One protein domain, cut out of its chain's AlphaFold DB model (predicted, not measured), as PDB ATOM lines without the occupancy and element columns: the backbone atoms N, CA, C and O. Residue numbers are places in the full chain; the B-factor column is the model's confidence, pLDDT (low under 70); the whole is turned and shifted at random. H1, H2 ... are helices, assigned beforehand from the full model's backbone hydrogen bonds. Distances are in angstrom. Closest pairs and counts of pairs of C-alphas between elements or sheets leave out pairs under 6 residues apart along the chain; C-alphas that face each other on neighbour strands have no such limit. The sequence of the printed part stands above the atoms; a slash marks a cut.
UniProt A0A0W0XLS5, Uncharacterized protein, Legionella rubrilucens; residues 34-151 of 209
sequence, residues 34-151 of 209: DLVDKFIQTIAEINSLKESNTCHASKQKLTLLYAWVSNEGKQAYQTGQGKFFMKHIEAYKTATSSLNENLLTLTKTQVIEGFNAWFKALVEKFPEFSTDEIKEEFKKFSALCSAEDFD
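Overview. This is residues 34 to 151 of the 209 residues of an uncharacterized protein of Legionella rubrilucens (UniProt A0A0W0XLS5). A long rod of helices: kinked H2 runs along much of its length, H1 folds back on the first part of H2 and H4 on the later part, and H5 packs on both H1 and H4. Short H3 and the free residues 96 to 101 lie towards one end. The printed part has 118 residues with six named helices, H1 to H6 in chain order, and no named strand: all helix. It is only just loose, close to compact, with a radius of gyration of the C-alphas of 16.6 A and spans of 59 by 24 by 22 A.

Arrangement. H1, residues 34 to 48, touches residues 54 to 66 of H2, residues 54 to 87, at a steep tilt of 48 degrees, opposite ways; the closest C-alphas, of Ser 48 and Ser 58, are 5.4 A apart. H2 has a kink of 45 degrees near residue 69. Its residues 73 to 85 touch H4, residues 101 to 125, at a steep tilt of 45 degrees, opposite ways; the closest C-alphas are those of Tyr 77 and Gly 114, 4.3 A. H3, residues 89 to 94, is close to H4 but not clearly touching, C-alphas 92 and 103 being closest at 7.0 A. H5, residues 132 to 145, forms a helical hairpin with H4, and its closest C-alphas to H4 and H1 are Ser 142 to Ile 112 and Ile 134 to Ile 43, both 6.4 A. H6, residues 148 to 151, is close to H4 but not clearly touching, with 7.5 A between C-alphas 151 and 104. In H1, H3, H4 and H5 every O i to N i+4 pair is within hydrogen-bond range, in H2 26 of 30; H6 is too short for one.

Along the chain. H1 begins at C-alpha 34 (-13.156, 15.307, -156.920) and H6 ends at C-alpha 151 (-4.201, 28.973, -156.174). From first to last C-alpha H2 measures 44.2 A, H4 36.3 A and H1 21.0 A.

Size, cuts and confidence. The farthest C-alphas, of Ser 52 and Ser 97, are 59.0 A apart. The printed part has no cut and no long link. The pLDDT is under 70 in residues 49 to 58 and 93 to 101.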
ATOM      1  N   ASP A  34     -13.067  16.027-155.650       80.31
ATOM      2  CA  ASP A  34     -13.156  15.307-156.920       80.31
ATOM      3  C   ASP A  34     -11.838  14.614-157.285       80.31
ATOM      4  O   ASP A  34     -11.837  13.540-157.884       80.31
ATOM      5  N   LEU A  35     -10.696  15.202-156.918       88.38
ATOM      6  CA  LEU A  35      -9.385  14.594-157.149       88.38
ATOM      7  C   LEU A  35      -9.151  13.401-156.220       88.38
ATOM      8  O   LEU A  35      -8.632  12.376-156.658       88.38
ATOM      9  N   VAL A  36      -9.553  13.518-154.952       89.56
ATOM     10  CA  VAL A  36      -9.488  12.419-153.982       89.56
ATOM     11  C   VAL A  36     -10.419  11.288-154.411       89.56
ATOM     12  O   VAL A  36     -10.012  10.131-154.382       89.56
ATOM     13  N   ASP A  37     -11.635  11.618-154.842       86.69
ATOM     14  CA  ASP A  37     -12.631  10.660-155.315       86.69
ATOM     15  C   ASP A  37     -12.106   9.842-156.499       86.69
ATOM     16  O   ASP A  37     -12.050   8.611-156.434       86.69
ATOM     17  N   LYS A  38     -11.605  10.536-157.528       88.81
ATOM     18  CA  LYS A  38     -10.983   9.909-158.700       88.81
ATOM     19  C   LYS A  38      -9.809   9.021-158.308       88.81
ATOM     20  O   LYS A  38      -9.737   7.885-158.757       88.81
ATOM     21  N   PHE A  39      -8.909   9.502-157.451       93.25
ATOM     22  CA  PHE A  39      -7.761   8.703-157.022       93.25
ATOM     23  C   PHE A  39      -8.194   7.421-156.291       93.25
ATOM     24  O   PHE A  39      -7.666   6.347-156.577       93.25
ATOM     25  N   ILE A  40      -9.179   7.505-155.391       91.31
ATOM     26  CA  ILE A  40      -9.707   6.348-154.653       91.31
ATOM     27  C   ILE A  40     -10.364   5.322-155.583       91.31
ATOM     28  O   ILE A  40     -10.129   4.122-155.418       91.31
ATOM     29  N   GLN A  41     -11.139   5.772-156.570       88.44
ATOM     30  CA  GLN A  41     -11.722   4.893-157.588       88.44
ATOM     31  C   GLN A  41     -10.627   4.194-158.400       88.44
ATOM     32  O   GLN A  41     -10.617   2.965-158.475       88.44
ATOM     33  N   THR A  42      -9.640   4.946-158.896       91.25
ATOM     34  CA  THR A  42      -8.521   4.408-159.681       91.25
ATOM     35  C   THR A  42      -7.760   3.310-158.931       91.25
ATOM     36  O   THR A  42      -7.534   2.229-159.474       91.25
ATOM     37  N   ILE A  43      -7.380   3.531-157.666       90.75
ATOM     38  CA  ILE A  43      -6.615   2.517-156.916       90.75
ATOM     39  C   ILE A  43      -7.459   1.285-156.561       90.75
ATOM     40  O   ILE A  43      -6.916   0.179-156.466       90.75
ATOM     41  N   ALA A  44      -8.774   1.449-156.380       87.44
ATOM     42  CA  ALA A  44      -9.689   0.334-156.162       87.44
ATOM     43  C   ALA A  44      -9.807  -0.527-157.428       87.44
ATOM     44  O   ALA A  44      -9.750  -1.756-157.342       87.44
ATOM     45  N   GLU A  45      -9.897   0.106-158.598       85.75
ATOM     46  CA  GLU A  45      -9.959  -0.567-159.896       85.75
ATOM     47  C   GLU A  45      -8.673  -1.336-160.208       85.75
ATOM     48  O   GLU A  45      -8.737  -2.546-160.445       85.75
ATOM     49  N   ILE A  46      -7.508  -0.681-160.108       86.56
ATOM     50  CA  ILE A  46      -6.183  -1.298-160.313       86.56
ATOM     51  C   ILE A  46      -6.019  -2.553-159.452       86.56
ATOM     52  O   ILE A  46      -5.465  -3.567-159.885       86.56
ATOM     53  N   ASN A  47      -6.501  -2.498-158.212       79.00
ATOM     54  CA  ASN A  47      -6.416  -3.628-157.303       79.00
ATOM     55  C   ASN A  47      -7.439  -4.725-157.642       79.00
ATOM     56  O   ASN A  47      -7.089  -5.901-157.629       79.00
ATOM     57  N   SER A  48      -8.665  -4.356-158.027       74.94
ATOM     58  CA  SER A  48      -9.711  -5.313-158.408       74.94
ATOM     59  C   SER A  48      -9.396  -6.102-159.682       74.94
ATOM     60  O   SER A  48      -9.770  -7.266-159.777       74.94
ATOM     61  N   LEU A  49      -8.647  -5.524-160.630       64.75
ATOM     62  CA  LEU A  49      -8.182  -6.222-161.835       64.75
ATOM     63  C   LEU A  49      -7.221  -7.383-161.523       64.75
ATOM     64  O   LEU A  49      -7.013  -8.252-162.368       64.75
ATOM     65  N   LYS A  50      -6.648  -7.422-160.313       64.00
ATOM     66  CA  LYS A  50      -5.782  -8.513-159.844       64.00
ATOM     67  C   LYS A  50      -6.559  -9.651-159.174       64.00
ATOM     68  O   LYS A  50      -5.987 -10.717-158.963       64.00
ATOM     69  N   GLU A  51      -7.842  -9.461-158.862       60.53
ATOM     70  CA  GLU A  51      -8.685 -10.451-158.188       60.53
ATOM     71  C   GLU A  51      -9.707 -11.057-159.169       60.53
ATOM     72  O   GLU A  51     -10.451 -10.355-159.845       60.53
ATOM     73  N   SER A  52      -9.786 -12.389-159.248       55.25
ATOM     74  CA  SER A  52     -10.601 -13.129-160.233       55.25
ATOM     75  C   SER A  52     -12.129 -13.040-160.041       55.25
ATOM     76  O   SER A  52     -12.873 -13.631-160.820       55.25
ATOM     77  N   ASN A  53     -12.612 -12.287-159.044       57.72
ATOM     78  CA  ASN A  53     -14.032 -12.046-158.751       57.72
ATOM     79  C   ASN A  53     -14.305 -10.530-158.676       57.72
ATOM     80  O   ASN A  53     -14.420  -9.925-157.609       57.72
ATOM     81  N   THR A  54     -14.381  -9.900-159.845       62.09
ATOM     82  CA  THR A  54     -14.042  -8.481-160.043       62.09
ATOM     83  C   THR A  54     -15.075  -7.459-159.547       62.09
ATOM     84  O   THR A  54     -14.695  -6.370-159.129       62.09
ATOM     85  N   CYS A  55     -16.381  -7.755-159.540       60.91
ATOM     86  CA  CYS A  55     -17.396  -6.710-159.291       60.91
ATOM     87  C   CYS A  55     -17.762  -6.510-157.807       60.91
ATOM     88  O   CYS A  55     -17.881  -5.376-157.338       60.91
ATOM     89  N   HIS A  56     -17.951  -7.593-157.045       61.03
ATOM     90  CA  HIS A  56     -18.390  -7.496-155.645       61.03
ATOM     91  C   HIS A  56     -17.242  -7.088-154.708       61.03
ATOM     92  O   HIS A  56     -17.431  -6.241-153.833       61.03
ATOM     93  N   ALA A  57     -16.047  -7.647-154.926       63.50
ATOM     94  CA  ALA A  57     -14.848  -7.313-154.163       63.50
ATOM     95  C   ALA A  57     -14.448  -5.839-154.358       63.50
ATOM     96  O   ALA A  57     -14.174  -5.140-153.382       63.50
ATOM     97  N   SER A  58     -14.547  -5.328-155.593       67.12
ATOM     98  CA  SER A  58     -14.284  -3.918-155.917       67.12
ATOM     99  C   SER A  58     -15.201  -2.953-155.148       67.12
ATOM    100  O   SER A  58     -14.723  -2.024-154.497       67.12
ATOM    101  N   LYS A  59     -16.518  -3.215-155.100       73.38
ATOM    102  CA  LYS A  59     -17.480  -2.363-154.368       73.38
ATOM    103  C   LYS A  59     -17.251  -2.348-152.855       73.38
ATOM    104  O   LYS A  59     -17.352  -1.294-152.221       73.38
ATOM    105  N   GLN A  60     -16.943  -3.500-152.262       77.31
ATOM    106  CA  GLN A  60     -16.633  -3.585-150.831       77.31
ATOM    107  C   GLN A  60     -15.335  -2.844-150.500       77.31
ATOM    108  O   GLN A  60     -15.289  -2.085-149.532       77.31
ATOM    109  N   LYS A  61     -14.305  -3.004-151.335       80.69
ATOM    110  CA  LYS A  61     -13.017  -2.329-151.166       80.69
ATOM    111  C   LYS A  61     -13.141  -0.814-151.292       80.69
ATOM    112  O   LYS A  61     -12.644  -0.087-150.437       80.69
ATOM    113  N   LEU A  62     -13.889  -0.349-152.286       83.69
ATOM    114  CA  LEU A  62     -14.194   1.063-152.469       83.69
ATOM    115  C   LEU A  62     -14.931   1.649-151.249       83.69
ATOM    116  O   LEU A  62     -14.582   2.722-150.761       83.69
ATOM    117  N   THR A  63     -15.889   0.908-150.686       84.62
ATOM    118  CA  THR A  63     -16.603   1.316-149.461       84.62
ATOM    119  C   THR A  63     -15.652   1.468-148.269       84.62
ATOM    120  O   THR A  63     -15.721   2.462-147.543       84.62
ATOM    121  N   LEU A  64     -14.737   0.510-148.074       86.38
ATOM    122  CA  LEU A  64     -13.729   0.569-147.009       86.38
ATOM    123  C   LEU A  64     -12.782   1.760-147.184       86.38
ATOM    124  O   LEU A  64     -12.476   2.447-146.209       86.38
ATOM    125  N   LEU A  65     -12.360   2.035-148.420       87.25
ATOM    126  CA  LEU A  65     -11.521   3.183-148.746       87.25
ATOM    127  C   LEU A  65     -12.211   4.504-148.394       87.25
ATOM    128  O   LEU A  65     -11.625   5.314-147.678       87.25
ATOM    129  N   TYR A  66     -13.466   4.713-148.799       87.19
ATOM    130  CA  TYR A  66     -14.194   5.940-148.451       87.19
ATOM    131  C   TYR A  66     -14.423   6.098-146.944       87.19
ATOM    132  O   TYR A  66     -14.296   7.207-146.407       87.19
ATOM    133  N   ALA A  67     -14.720   5.001-146.244       84.12
ATOM    134  CA  ALA A  67     -14.853   5.011-144.790       84.12
ATOM    135  C   ALA A  67     -13.531   5.397-144.107       84.12
ATOM    136  O   ALA A  67     -13.530   6.168-143.143       84.12
ATOM    137  N   TRP A  68     -12.402   4.908-144.626       91.12
ATOM    138  CA  TRP A  68     -11.079   5.279-144.139       91.12
ATOM    139  C   TRP A  68     -10.753   6.749-144.435       91.12
ATOM    140  O   TRP A  68     -10.362   7.473-143.518       91.12
ATOM    141  N   VAL A  69     -10.981   7.224-145.666       87.62
ATOM    142  CA  VAL A  69     -10.732   8.622-146.069       87.62
ATOM    143  C   VAL A  69     -11.479   9.601-145.168       87.62
ATOM    144  O   VAL A  69     -10.888  10.569-144.687       87.62
ATOM    145  N   SER A  70     -12.749   9.314-144.882       80.94
ATOM    146  CA  SER A  70     -13.615  10.172-144.062       80.94
ATOM    147  C   SER A  70     -13.165  10.282-142.600       80.94
ATOM    148  O   SER A  70     -13.523  11.245-141.918       80.94
ATOM    149  N   ASN A  71     -12.366   9.323-142.123       83.31
ATOM    150  CA  ASN A  71     -11.943   9.209-140.731       83.31
ATOM    151  C   ASN A  71     -10.416   9.320-140.593       83.31
ATOM    152  O   ASN A  71      -9.874  10.414-140.431       83.31
ATOM    153  N   GLU A  72      -9.716   8.187-140.654       88.06
ATOM    154  CA  GLU A  72      -8.267   8.085-140.455       88.06
ATOM    155  C   GLU A  72      -7.486   8.875-141.518       88.06
ATOM    156  O   GLU A  72      -6.526   9.570-141.185       88.06
ATOM    157  N   GLY A  73      -7.936   8.851-142.777       86.31
ATOM    158  CA  GLY A  73      -7.321   9.616-143.861       86.31
ATOM    159  C   GLY A  73      -7.344  11.118-143.578       86.31
ATOM    160  O   GLY A  73      -6.299  11.773-143.587       86.31
ATOM    161  N   LYS A  74      -8.510  11.665-143.220       84.19
ATOM    162  CA  LYS A  74      -8.642  13.070-142.810       84.19
ATOM    163  C   LYS A  74      -7.667  13.446-141.694       84.19
ATOM    164  O   LYS A  74      -7.034  14.500-141.767       84.19
ATOM    165  N   GLN A  75      -7.513  12.593-140.685       83.44
ATOM    166  CA  GLN A  75      -6.582  12.837-139.580       83.44
ATOM    167  C   GLN A  75      -5.115  12.793-140.029       83.44
ATOM    168  O   GLN A  75      -4.321  13.639-139.605       83.44
ATOM    169  N   ALA A  76      -4.747  11.849-140.899       87.94
ATOM    170  CA  ALA A  76      -3.397  11.736-141.446       87.94
ATOM    171  C   ALA A  76      -3.012  12.982-142.256       87.94
ATOM    172  O   ALA A  76      -1.950  13.566-142.022       87.94
ATOM    173  N   TYR A  77      -3.921  13.447-143.120       87.81
ATOM    174  CA  TYR A  77      -3.759  14.684-143.878       87.81
ATOM    175  C   TYR A  77      -3.531  15.882-142.949       87.81
ATOM    176  O   TYR A  77      -2.511  16.568-143.040       87.81
ATOM    177  N   GLN A  78      -4.433  16.091-141.985       81.44
ATOM    178  CA  GLN A  78      -4.340  17.191-141.019       81.44
ATOM    179  C   GLN A  78      -3.046  17.143-140.197       81.44
ATOM    180  O   GLN A  78      -2.422  18.176-139.950       81.44
ATOM    181  N   THR A  79      -2.611  15.945-139.809       81.06
ATOM    182  CA  THR A  79      -1.365  15.741-139.063       81.06
ATOM    183  C   THR A  79      -0.143  16.108-139.901       81.06
ATOM    184  O   THR A  79       0.751  16.790-139.394       81.06
ATOM    185  N   GLY A  80      -0.095  15.701-141.174       83.38
ATOM    186  CA  GLY A  80       0.976  16.078-142.102       83.38
ATOM    187  C   GLY A  80       1.073  17.592-142.271       83.38
ATOM    188  O   GLY A  80       2.128  18.186-142.038       83.38
ATOM    189  N   GLN A  81      -0.063  18.234-142.542       83.06
ATOM    190  CA  GLN A  81      -0.137  19.689-142.674       83.06
ATOM    191  C   GLN A  81       0.276  20.429-141.404       83.06
ATOM    192  O   GLN A  81       0.939  21.465-141.487       83.06
ATOM    193  N   GLY A  82      -0.131  19.927-140.236       74.12
ATOM    194  CA  GLY A  82       0.221  20.500-138.941       74.12
ATOM    195  C   GLY A  82       1.715  20.387-138.648       74.12
ATOM    196  O   GLY A  82       2.333  21.361-138.223       74.12
ATOM    197  N   LYS A  83       2.325  19.228-138.934       79.12
ATOM    198  CA  LYS A  83       3.775  19.023-138.785       79.12
ATOM    199  C   LYS A  83       4.573  19.965-139.681       79.12
ATOM    200  O   LYS A  83       5.498  20.612-139.192       79.12
ATOM    201  N   PHE A  84       4.197  20.075-140.957       85.12
ATOM    202  CA  PHE A  84       4.836  21.021-141.871       85.12
ATOM    203  C   PHE A  84       4.688  22.455-141.361       85.12
ATOM    204  O   PHE A  84       5.673  23.174-141.220       85.12
ATOM    205  N   PHE A  85       3.470  22.857-141.004       78.56
ATOM    206  CA  PHE A  85       3.210  24.195-140.491       78.56
ATOM    207  C   PHE A  85       4.094  24.540-139.284       78.56
ATOM    208  O   PHE A  85       4.761  25.569-139.295       78.56
ATOM    209  N   MET A  86       4.165  23.661-138.280       74.75
ATOM    210  CA  MET A  86       4.988  23.897-137.090       74.75
ATOM    211  C   MET A  86       6.480  23.983-137.417       74.75
ATOM    212  O   MET A  86       7.177  24.825-136.860       74.75
ATOM    213  N   LYS A  87       6.968  23.158-138.352       79.69
ATOM    214  CA  LYS A  87       8.357  23.215-138.831       79.69
ATOM    215  C   LYS A  87       8.678  24.544-139.524       79.69
ATOM    216  O   LYS A  87       9.801  25.026-139.428       79.69
ATOM    217  N   HIS A  88       7.698  25.132-140.205       79.00
ATOM    218  CA  HIS A  88       7.859  26.340-141.014       79.00
ATOM    219  C   HIS A  88       7.232  27.590-140.375       79.00
ATOM    220  O   HIS A  88       7.096  28.616-141.041       79.00
ATOM    221  N   ILE A  89       6.873  27.538-139.088       75.12
ATOM    222  CA  ILE A  89       6.091  28.583-138.412       75.12
ATOM    223  C   ILE A  89       6.748  29.966-138.483       75.12
ATOM    224  O   ILE A  89       6.055  30.965-138.652       75.12
ATOM    225  N   GLU A  90       8.079  30.036-138.428       74.81
ATOM    226  CA  GLU A  90       8.807  31.302-138.542       74.81
ATOM    227  C   GLU A  90       8.726  31.893-139.955       74.81
ATOM    228  O   GLU A  90       8.543  33.096-140.091       74.81
ATOM    229  N   ALA A  91       8.741  31.067-141.006       74.81
ATOM    230  CA  ALA A  91       8.535  31.537-142.378       74.81
ATOM    231  C   ALA A  91       7.112  32.094-142.579       74.81
ATOM    232  O   ALA A  91       6.927  33.115-143.238       74.81
ATOM    233  N   TYR A  92       6.108  31.481-141.940       71.12
ATOM    234  CA  TYR A  92       4.742  32.015-141.909       71.12
ATOM    235  C   TYR A  92       4.640  33.340-141.132       71.12
ATOM    236  O   TYR A  92       3.840  34.202-141.498       71.12
ATOM    237  N   LYS A  93       5.436  33.521-140.069       68.94
ATOM    238  CA  LYS A  93       5.477  34.764-139.278       68.94
ATOM    239  C   LYS A  93       6.217  35.901-139.977       68.94
ATOM    240  O   LYS A  93       5.861  37.050-139.752       68.94
ATOM    241  N   THR A  94       7.242  35.615-140.779       67.56
ATOM    242  CA  THR A  94       8.056  36.643-141.449       67.56
ATOM    243  C   THR A  94       7.516  37.045-142.818       67.56
ATOM    244  O   THR A  94       7.795  38.158-143.261       67.56
ATOM    245  N   ALA A  95       6.668  36.226-143.445       60.38
ATOM    246  CA  ALA A  95       5.932  36.539-144.675       60.38
ATOM    247  C   ALA A  95       4.804  37.583-144.460       60.38
ATOM    248  O   ALA A  95       3.647  37.367-144.811       60.38
ATOM    249  N   THR A  96       5.134  38.710-143.822       51.97
ATOM    250  CA  THR A  96       4.203  39.748-143.341       51.97
ATOM    251  C   THR A  96       4.037  40.942-144.279       51.97
ATOM    252  O   THR A  96       3.203  41.806-144.001       51.97
ATOM    253  N   SER A  97       4.775  41.004-145.388       50.91
ATOM    254  CA  SER A  97       4.707  42.089-146.371       50.91
ATOM    255  C   SER A  97       4.161  41.596-147.714       50.91
ATOM    256  O   SER A  97       4.807  40.815-148.412       50.91
ATOM    257  N   SER A  98       2.972  42.104-148.085       49.09
ATOM    258  CA  SER A  98       2.188  41.770-149.296       49.09
ATOM    259  C   SER A  98       1.875  40.270-149.466       49.09
ATOM    260  O   SER A  98       2.478  39.419-148.822       49.09
ATOM    261  N   LEU A  99       0.882  39.920-150.290       52.78
ATOM    262  CA  LEU A  99       0.663  38.535-150.727       52.78
ATOM    263  C   LEU A  99       1.877  38.135-151.589       52.78
ATOM    264  O   LEU A  99       1.874  38.276-152.803       52.78
ATOM    265  N   ASN A 100       2.976  37.779-150.932       52.56
ATOM    266  CA  ASN A 100       4.223  37.410-151.575       52.56
ATOM    267  C   ASN A 100       4.084  35.963-152.065       52.56
ATOM    268  O   ASN A 100       3.640  35.090-151.316       52.56
ATOM    269  N   GLU A 101       4.483  35.724-153.308       57.59
ATOM    270  CA  GLU A 101       4.667  34.426-153.970       57.59
ATOM    271  C   GLU A 101       5.262  33.339-153.045       57.59
ATOM    272  O   GLU A 101       4.862  32.171-153.092       57.59
ATOM    273  N   ASN A 102       6.119  33.735-152.097       70.69
ATOM    274  CA  ASN A 102       6.683  32.878-151.051       70.69
ATOM    275  C   ASN A 102       5.633  32.220-150.139       70.69
ATOM    276  O   ASN A 102       5.772  31.055-149.769       70.69
ATOM    277  N   LEU A 103       4.581  32.943-149.751       71.88
ATOM    278  CA  LEU A 103       3.574  32.442-148.817       71.88
ATOM    279  C   LEU A 103       2.557  31.522-149.511       71.88
ATOM    280  O   LEU A 103       2.122  30.523-148.930       71.88
ATOM    281  N   LEU A 104       2.223  31.831-150.767       75.06
ATOM    282  CA  LEU A 104       1.429  30.946-151.615       75.06
ATOM    283  C   LEU A 104       2.178  29.625-151.839       75.06
ATOM    284  O   LEU A 104       1.628  28.561-151.566       75.06
ATOM    285  N   THR A 105       3.461  29.695-152.204       81.69
ATOM    286  CA  THR A 105       4.331  28.522-152.385       81.69
ATOM    287  C   THR A 105       4.452  27.686-151.108       81.69
ATOM    288  O   THR A 105       4.277  26.471-151.145       81.69
ATOM    289  N   LEU A 106       4.677  28.311-149.945       80.75
ATOM    290  CA  LEU A 106       4.722  27.599-148.658       80.75
ATOM    291  C   LEU A 106       3.419  26.852-148.355       80.75
ATOM    292  O   LEU A 106       3.450  25.747-147.805       80.75
ATOM    293  N   THR A 107       2.283  27.441-148.717       80.31
ATOM    294  CA  THR A 107       0.972  26.838-148.473       80.31
ATOM    295  C   THR A 107       0.667  25.737-149.488       80.31
ATOM    296  O   THR A 107       0.126  24.706-149.083       80.31
ATOM    297  N   LYS A 108       1.096  25.878-150.755       85.62
ATOM    298  CA  LYS A 108       1.102  24.787-151.749       85.62
ATOM    299  C   LYS A 108       1.860  23.580-151.202       85.62
ATOM    300  O   LYS A 108       1.296  22.494-151.089       85.62
ATOM    301  N   THR A 109       3.095  23.782-150.744       89.00
ATOM    302  CA  THR A 109       3.912  22.707-150.165       89.00
ATOM    303  C   THR A 109       3.252  22.095-148.932       89.00
ATOM    304  O   THR A 109       3.224  20.877-148.796       89.00
ATOM    305  N   GLN A 110       2.645  22.904-148.057       86.38
ATOM    306  CA  GLN A 110       1.901  22.378-146.910       86.38
ATOM    307  C   GLN A 110       0.731  21.474-147.339       86.38
ATOM    308  O   GLN A 110       0.477  20.464-146.684       86.38
ATOM    309  N   VAL A 111       0.001  21.825-148.404       87.94
ATOM    310  CA  VAL A 111      -1.080  20.990-148.956       87.94
ATOM    311  C   VAL A 111      -0.542  19.643-149.421       87.94
ATOM    312  O   VAL A 111      -1.054  18.609-148.985       87.94
ATOM    313  N   ILE A 112       0.529  19.659-150.211       92.44
ATOM    314  CA  ILE A 112       1.177  18.446-150.716       92.44
ATOM    315  C   ILE A 112       1.717  17.575-149.578       92.44
ATOM    316  O   ILE A 112       1.505  16.368-149.578       92.44
ATOM    317  N   GLU A 113       2.306  18.168-148.543       92.31
ATOM    318  CA  GLU A 113       2.768  17.432-147.362       92.31
ATOM    319  C   GLU A 113       1.625  16.776-146.577       92.31
ATOM    320  O   GLU A 113       1.783  15.684-146.025       92.31
ATOM    321  N   GLY A 114       0.445  17.399-146.572       91.44
ATOM    322  CA  GLY A 114      -0.777  16.757-146.098       91.44
ATOM    323  C   GLY A 114      -1.090  15.490-146.886       91.44
ATOM    324  O   GLY A 114      -1.306  14.431-146.296       91.44
ATOM    325  N   PHE A 115      -1.083  15.568-148.218       94.75
ATOM    326  CA  PHE A 115      -1.367  14.414-149.071       94.75
ATOM    327  C   PHE A 115      -0.279  13.335-149.008       94.75
ATOM    328  O   PHE A 115      -0.605  12.151-149.016       94.75
ATOM    329  N   ASN A 116       0.992  13.705-148.846       96.25
ATOM    330  CA  ASN A 116       2.086  12.756-148.628       96.25
ATOM    331  C   ASN A 116       1.876  11.956-147.333       96.25
ATOM    332  O   ASN A 116       2.012  10.731-147.321       96.25
ATOM    333  N   ALA A 117       1.502  12.631-146.240       95.19
ATOM    334  CA  ALA A 117       1.177  11.966-144.980       95.19
ATOM    335  C   ALA A 117      -0.080  11.089-145.092       95.19
ATOM    336  O   ALA A 117      -0.112   9.991-144.537       95.19
ATOM    337  N   TRP A 118      -1.090  11.557-145.831       95.31
ATOM    338  CA  TRP A 118      -2.302  10.802-146.138       95.31
ATOM    339  C   TRP A 118      -1.984   9.505-146.889       95.31
ATOM    340  O   TRP A 118      -2.377   8.434-146.441       95.31
ATOM    341  N   PHE A 119      -1.204   9.574-147.968       97.06
ATOM    342  CA  PHE A 119      -0.855   8.398-148.763       97.06
ATOM    343  C   PHE A 119       0.028   7.419-147.992       97.06
ATOM    344  O   PHE A 119      -0.186   6.211-148.045       97.06
ATOM    345  N   LYS A 120       0.975   7.928-147.196       97.38
ATOM    346  CA  LYS A 120       1.758   7.085-146.291       97.38
ATOM    347  C   LYS A 120       0.854   6.291-145.340       97.38
ATOM    348  O   LYS A 120       1.012   5.081-145.232       97.38
ATOM    349  N   ALA A 121      -0.108   6.955-144.697       96.94
ATOM    350  CA  ALA A 121      -1.049   6.298-143.793       96.94
ATOM    351  C   ALA A 121      -1.979   5.311-144.523       96.94
ATOM    352  O   ALA A 121      -2.310   4.264-143.970       96.94
ATOM    353  N   LEU A 122      -2.372   5.619-145.765       95.38
ATOM    354  CA  LEU A 122      -3.151   4.713-146.610       95.38
ATOM    355  C   LEU A 122      -2.388   3.405-146.843       95.38
ATOM    356  O   LEU A 122      -2.935   2.334-146.613       95.38
ATOM    357  N   VAL A 123      -1.125   3.492-147.263       96.38
ATOM    358  CA  VAL A 123      -0.289   2.319-147.552       96.38
ATOM    359  C   VAL A 123       0.066   1.544-146.280       96.38
ATOM    360  O   VAL A 123       0.129   0.321-146.306       96.38
ATOM    361  N   GLU A 124       0.262   2.224-145.147       96.31
ATOM    362  CA  GLU A 124       0.436   1.557-143.849       96.31
ATOM    363  C   GLU A 124      -0.815   0.763-143.442       96.31
ATOM    364  O   GLU A 124      -0.700  -0.327-142.879       96.31
ATOM    365  N   LYS A 125      -2.011   1.289-143.740       94.75
ATOM    366  CA  LYS A 125      -3.289   0.628-143.445       94.75
ATOM    367  C   LYS A 125      -3.622  -0.497-144.426       94.75
ATOM    368  O   LYS A 125      -4.172  -1.514-144.010       94.75
ATOM    369  N   PHE A 126      -3.299  -0.297-145.699       93.25
ATOM    370  CA  PHE A 126      -3.594  -1.188-146.818       93.25
ATOM    371  C   PHE A 126      -2.302  -1.442-147.617       93.25
ATOM    372  O   PHE A 126      -2.061  -0.794-148.646       93.25
ATOM    373  N   PRO A 127      -1.427  -2.352-147.144       93.56
ATOM    374  CA  PRO A 127      -0.110  -2.588-147.740       93.56
ATOM    375  C   PRO A 127      -0.145  -2.997-149.215       93.56
ATOM    376  O   PRO A 127       0.827  -2.782-149.940       93.56
ATOM    377  N   GLU A 128      -1.262  -3.545-149.694       90.44
ATOM    378  CA  GLU A 128      -1.470  -3.876-151.104       90.44
ATOM    379  C   GLU A 128      -1.429  -2.655-152.040       90.44
ATOM    380  O   GLU A 128      -1.264  -2.819-153.249       90.44
ATOM    381  N   PHE A 129      -1.541  -1.436-151.503       92.44
ATOM    382  CA  PHE A 129      -1.428  -0.191-152.263       92.44
ATOM    383  C   PHE A 129       0.003   0.364-152.329       92.44
ATOM    384  O   PHE A 129       0.227   1.456-152.843       92.44
ATOM    385  N   SER A 130       1.000  -0.392-151.857       94.06
ATOM    386  CA  SER A 130       2.425  -0.025-151.927       94.06
ATOM    387  C   SER A 130       3.086  -0.264-153.297       94.06
ATOM    388  O   SER A 130       4.308  -0.126-153.424       94.06
ATOM    389  N   THR A 131       2.311  -0.628-154.325       94.75
ATOM    390  CA  THR A 131       2.828  -0.940-155.665       94.75
ATOM    391  C   THR A 131       3.350   0.302-156.382       94.75
ATOM    392  O   THR A 131       2.910   1.422-156.125       94.75
ATOM    393  N   ASP A 132       4.278   0.109-157.320       95.12
ATOM    394  CA  ASP A 132       4.830   1.227-158.095       95.12
ATOM    395  C   ASP A 132       3.772   1.892-158.980       95.12
ATOM    396  O   ASP A 132       3.725   3.112-159.061       95.12
ATOM    397  N   GLU A 133       2.846   1.109-159.532       95.06
ATOM    398  CA  GLU A 133       1.688   1.611-160.278       95.06
ATOM    399  C   GLU A 133       0.850   2.607-159.455       95.06
ATOM    400  O   GLU A 133       0.554   3.705-159.919       95.06
ATOM    401  N   ILE A 134       0.546   2.284-158.194       94.69
ATOM    402  CA  ILE A 134      -0.239   3.170-157.323       94.69
ATOM    403  C   ILE A 134       0.582   4.380-156.865       94.69
ATOM    404  O   ILE A 134       0.039   5.478-156.736       94.69
ATOM    405  N   LYS A 135       1.897   4.226-156.660       96.31
ATOM    406  CA  LYS A 135       2.785   5.369-156.388       96.31
ATOM    407  C   LYS A 135       2.812   6.350-157.560       96.31
ATOM    408  O   LYS A 135       2.834   7.554-157.319       96.31
ATOM    409  N   GLU A 136       2.805   5.866-158.802       96.88
ATOM    410  CA  GLU A 136       2.727   6.731-159.983       96.88
ATOM    411  C   GLU A 136       1.376   7.449-160.076       96.88
ATOM    412  O   GLU A 136       1.347   8.658-160.307       96.88
ATOM    413  N   GLU A 137       0.259   6.768-159.798       96.19
ATOM    414  CA  GLU A 137      -1.050   7.433-159.709       96.19
ATOM    415  C   GLU A 137      -1.089   8.492-158.601       96.19
ATOM    416  O   GLU A 137      -1.617   9.588-158.795       96.19
ATOM    417  N   PHE A 138      -0.453   8.225-157.457       97.06
ATOM    418  CA  PHE A 138      -0.360   9.210-156.383       97.06
ATOM    419  C   PHE A 138       0.489  10.425-156.785       97.06
ATOM    420  O   PHE A 138       0.129  11.556-156.457       97.06
ATOM    421  N   LYS A 139       1.581  10.235-157.540       96.19
ATOM    422  CA  LYS A 139       2.374  11.354-158.083       96.19
ATOM    423  C   LYS A 139       1.539  12.237-159.012       96.19
ATOM    424  O   LYS A 139       1.607  13.459-158.888       96.19
ATOM    425  N   LYS A 140       0.725  11.640-159.893       95.75
ATOM    426  CA  LYS A 140      -0.195  12.382-160.777       95.75
ATOM    427  C   LYS A 140      -1.229  13.168-159.972       95.75
ATOM    428  O   LYS A 140      -1.392  14.365-160.193       95.75
ATOM    429  N   PHE A 141      -1.876  12.518-159.005       94.31
ATOM    430  CA  PHE A 141      -2.812  13.162-158.082       94.31
ATOM    431  C   PHE A 141      -2.165  14.351-157.351       94.31
ATOM    432  O   PHE A 141      -2.718  15.447-157.329       94.31
ATOM    433  N   SER A 142      -0.965  14.156-156.802       93.19
ATOM    434  CA  SER A 142      -0.230  15.183-156.062       93.19
ATOM    435  C   SER A 142       0.102  16.398-156.936       93.19
ATOM    436  O   SER A 142      -0.109  17.533-156.510       93.19
ATOM    437  N   ALA A 143       0.521  16.177-158.187       91.44
ATOM    438  CA  ALA A 143       0.769  17.256-159.140       91.44
ATOM    439  C   ALA A 143      -0.498  18.090-159.414       91.44
ATOM    440  O   ALA A 143      -0.439  19.320-159.371       91.44
ATOM    441  N   LEU A 144      -1.651  17.435-159.607       90.56
ATOM    442  CA  LEU A 144      -2.941  18.111-159.805       90.56
ATOM    443  C   LEU A 144      -3.346  18.948-158.587       90.56
ATOM    444  O   LEU A 144      -3.832  20.063-158.745       90.56
ATOM    445  N   CYS A 145      -3.089  18.462-157.372       86.56
ATOM    446  CA  CYS A 145      -3.383  19.206-156.145       86.56
ATOM    447  C   CYS A 145      -2.575  20.510-155.996       86.56
ATOM    448  O   CYS A 145      -2.969  21.367-155.204       86.56
ATOM    449  N   SER A 146      -1.464  20.656-156.727       83.38
ATOM    450  CA  SER A 146      -0.619  21.861-156.755       83.38
ATOM    451  C   SER A 146      -0.810  22.751-157.988       83.38
ATOM    452  O   SER A 146      -0.069  23.725-158.136       83.38
ATOM    453  N   ALA A 147      -1.755  22.416-158.871       82.62
ATOM    454  CA  ALA A 147      -2.017  23.180-160.088       82.62
ATOM    455  C   ALA A 147      -2.526  24.600-159.780       82.62
ATOM    456  O   ALA A 147      -3.159  24.830-158.749       82.62
ATOM    457  N   GLU A 148      -2.270  25.529-160.703       72.31
ATOM    458  CA  GLU A 148      -2.605  26.954-160.556       72.31
ATOM    459  C   GLU A 148      -4.107  27.208-160.371       72.31
ATOM    460  O   GLU A 148      -4.486  28.127-159.650       72.31
ATOM    461  N   ASP A 149      -4.969  26.340-160.907       74.44
ATOM    462  CA  ASP A 149      -6.427  26.399-160.718       74.44
ATOM    463  C   ASP A 149      -6.849  26.299-159.237       74.44
ATOM    464  O   ASP A 149      -7.959  26.683-158.866       74.44
ATOM    465  N   PHE A 150      -5.967  25.806-158.362       74.38
ATOM    466  CA  PHE A 150      -6.198  25.752-156.919       74.38
ATOM    467  C   PHE A 150      -5.604  26.945-156.159       74.38
ATOM    468  O   PHE A 150      -5.780  27.028-154.940       74.38
ATOM    469  N   ASP A 151      -4.936  27.886-156.829       72.12
ATOM    470  CA  ASP A 151      -4.201  28.973-156.174       72.12
ATOM    471  C   ASP A 151      -5.103  29.875-155.345       72.12
ATOM    472  O   ASP A 151      -4.701  30.292-154.262       72.12
TER     473      ASP A 151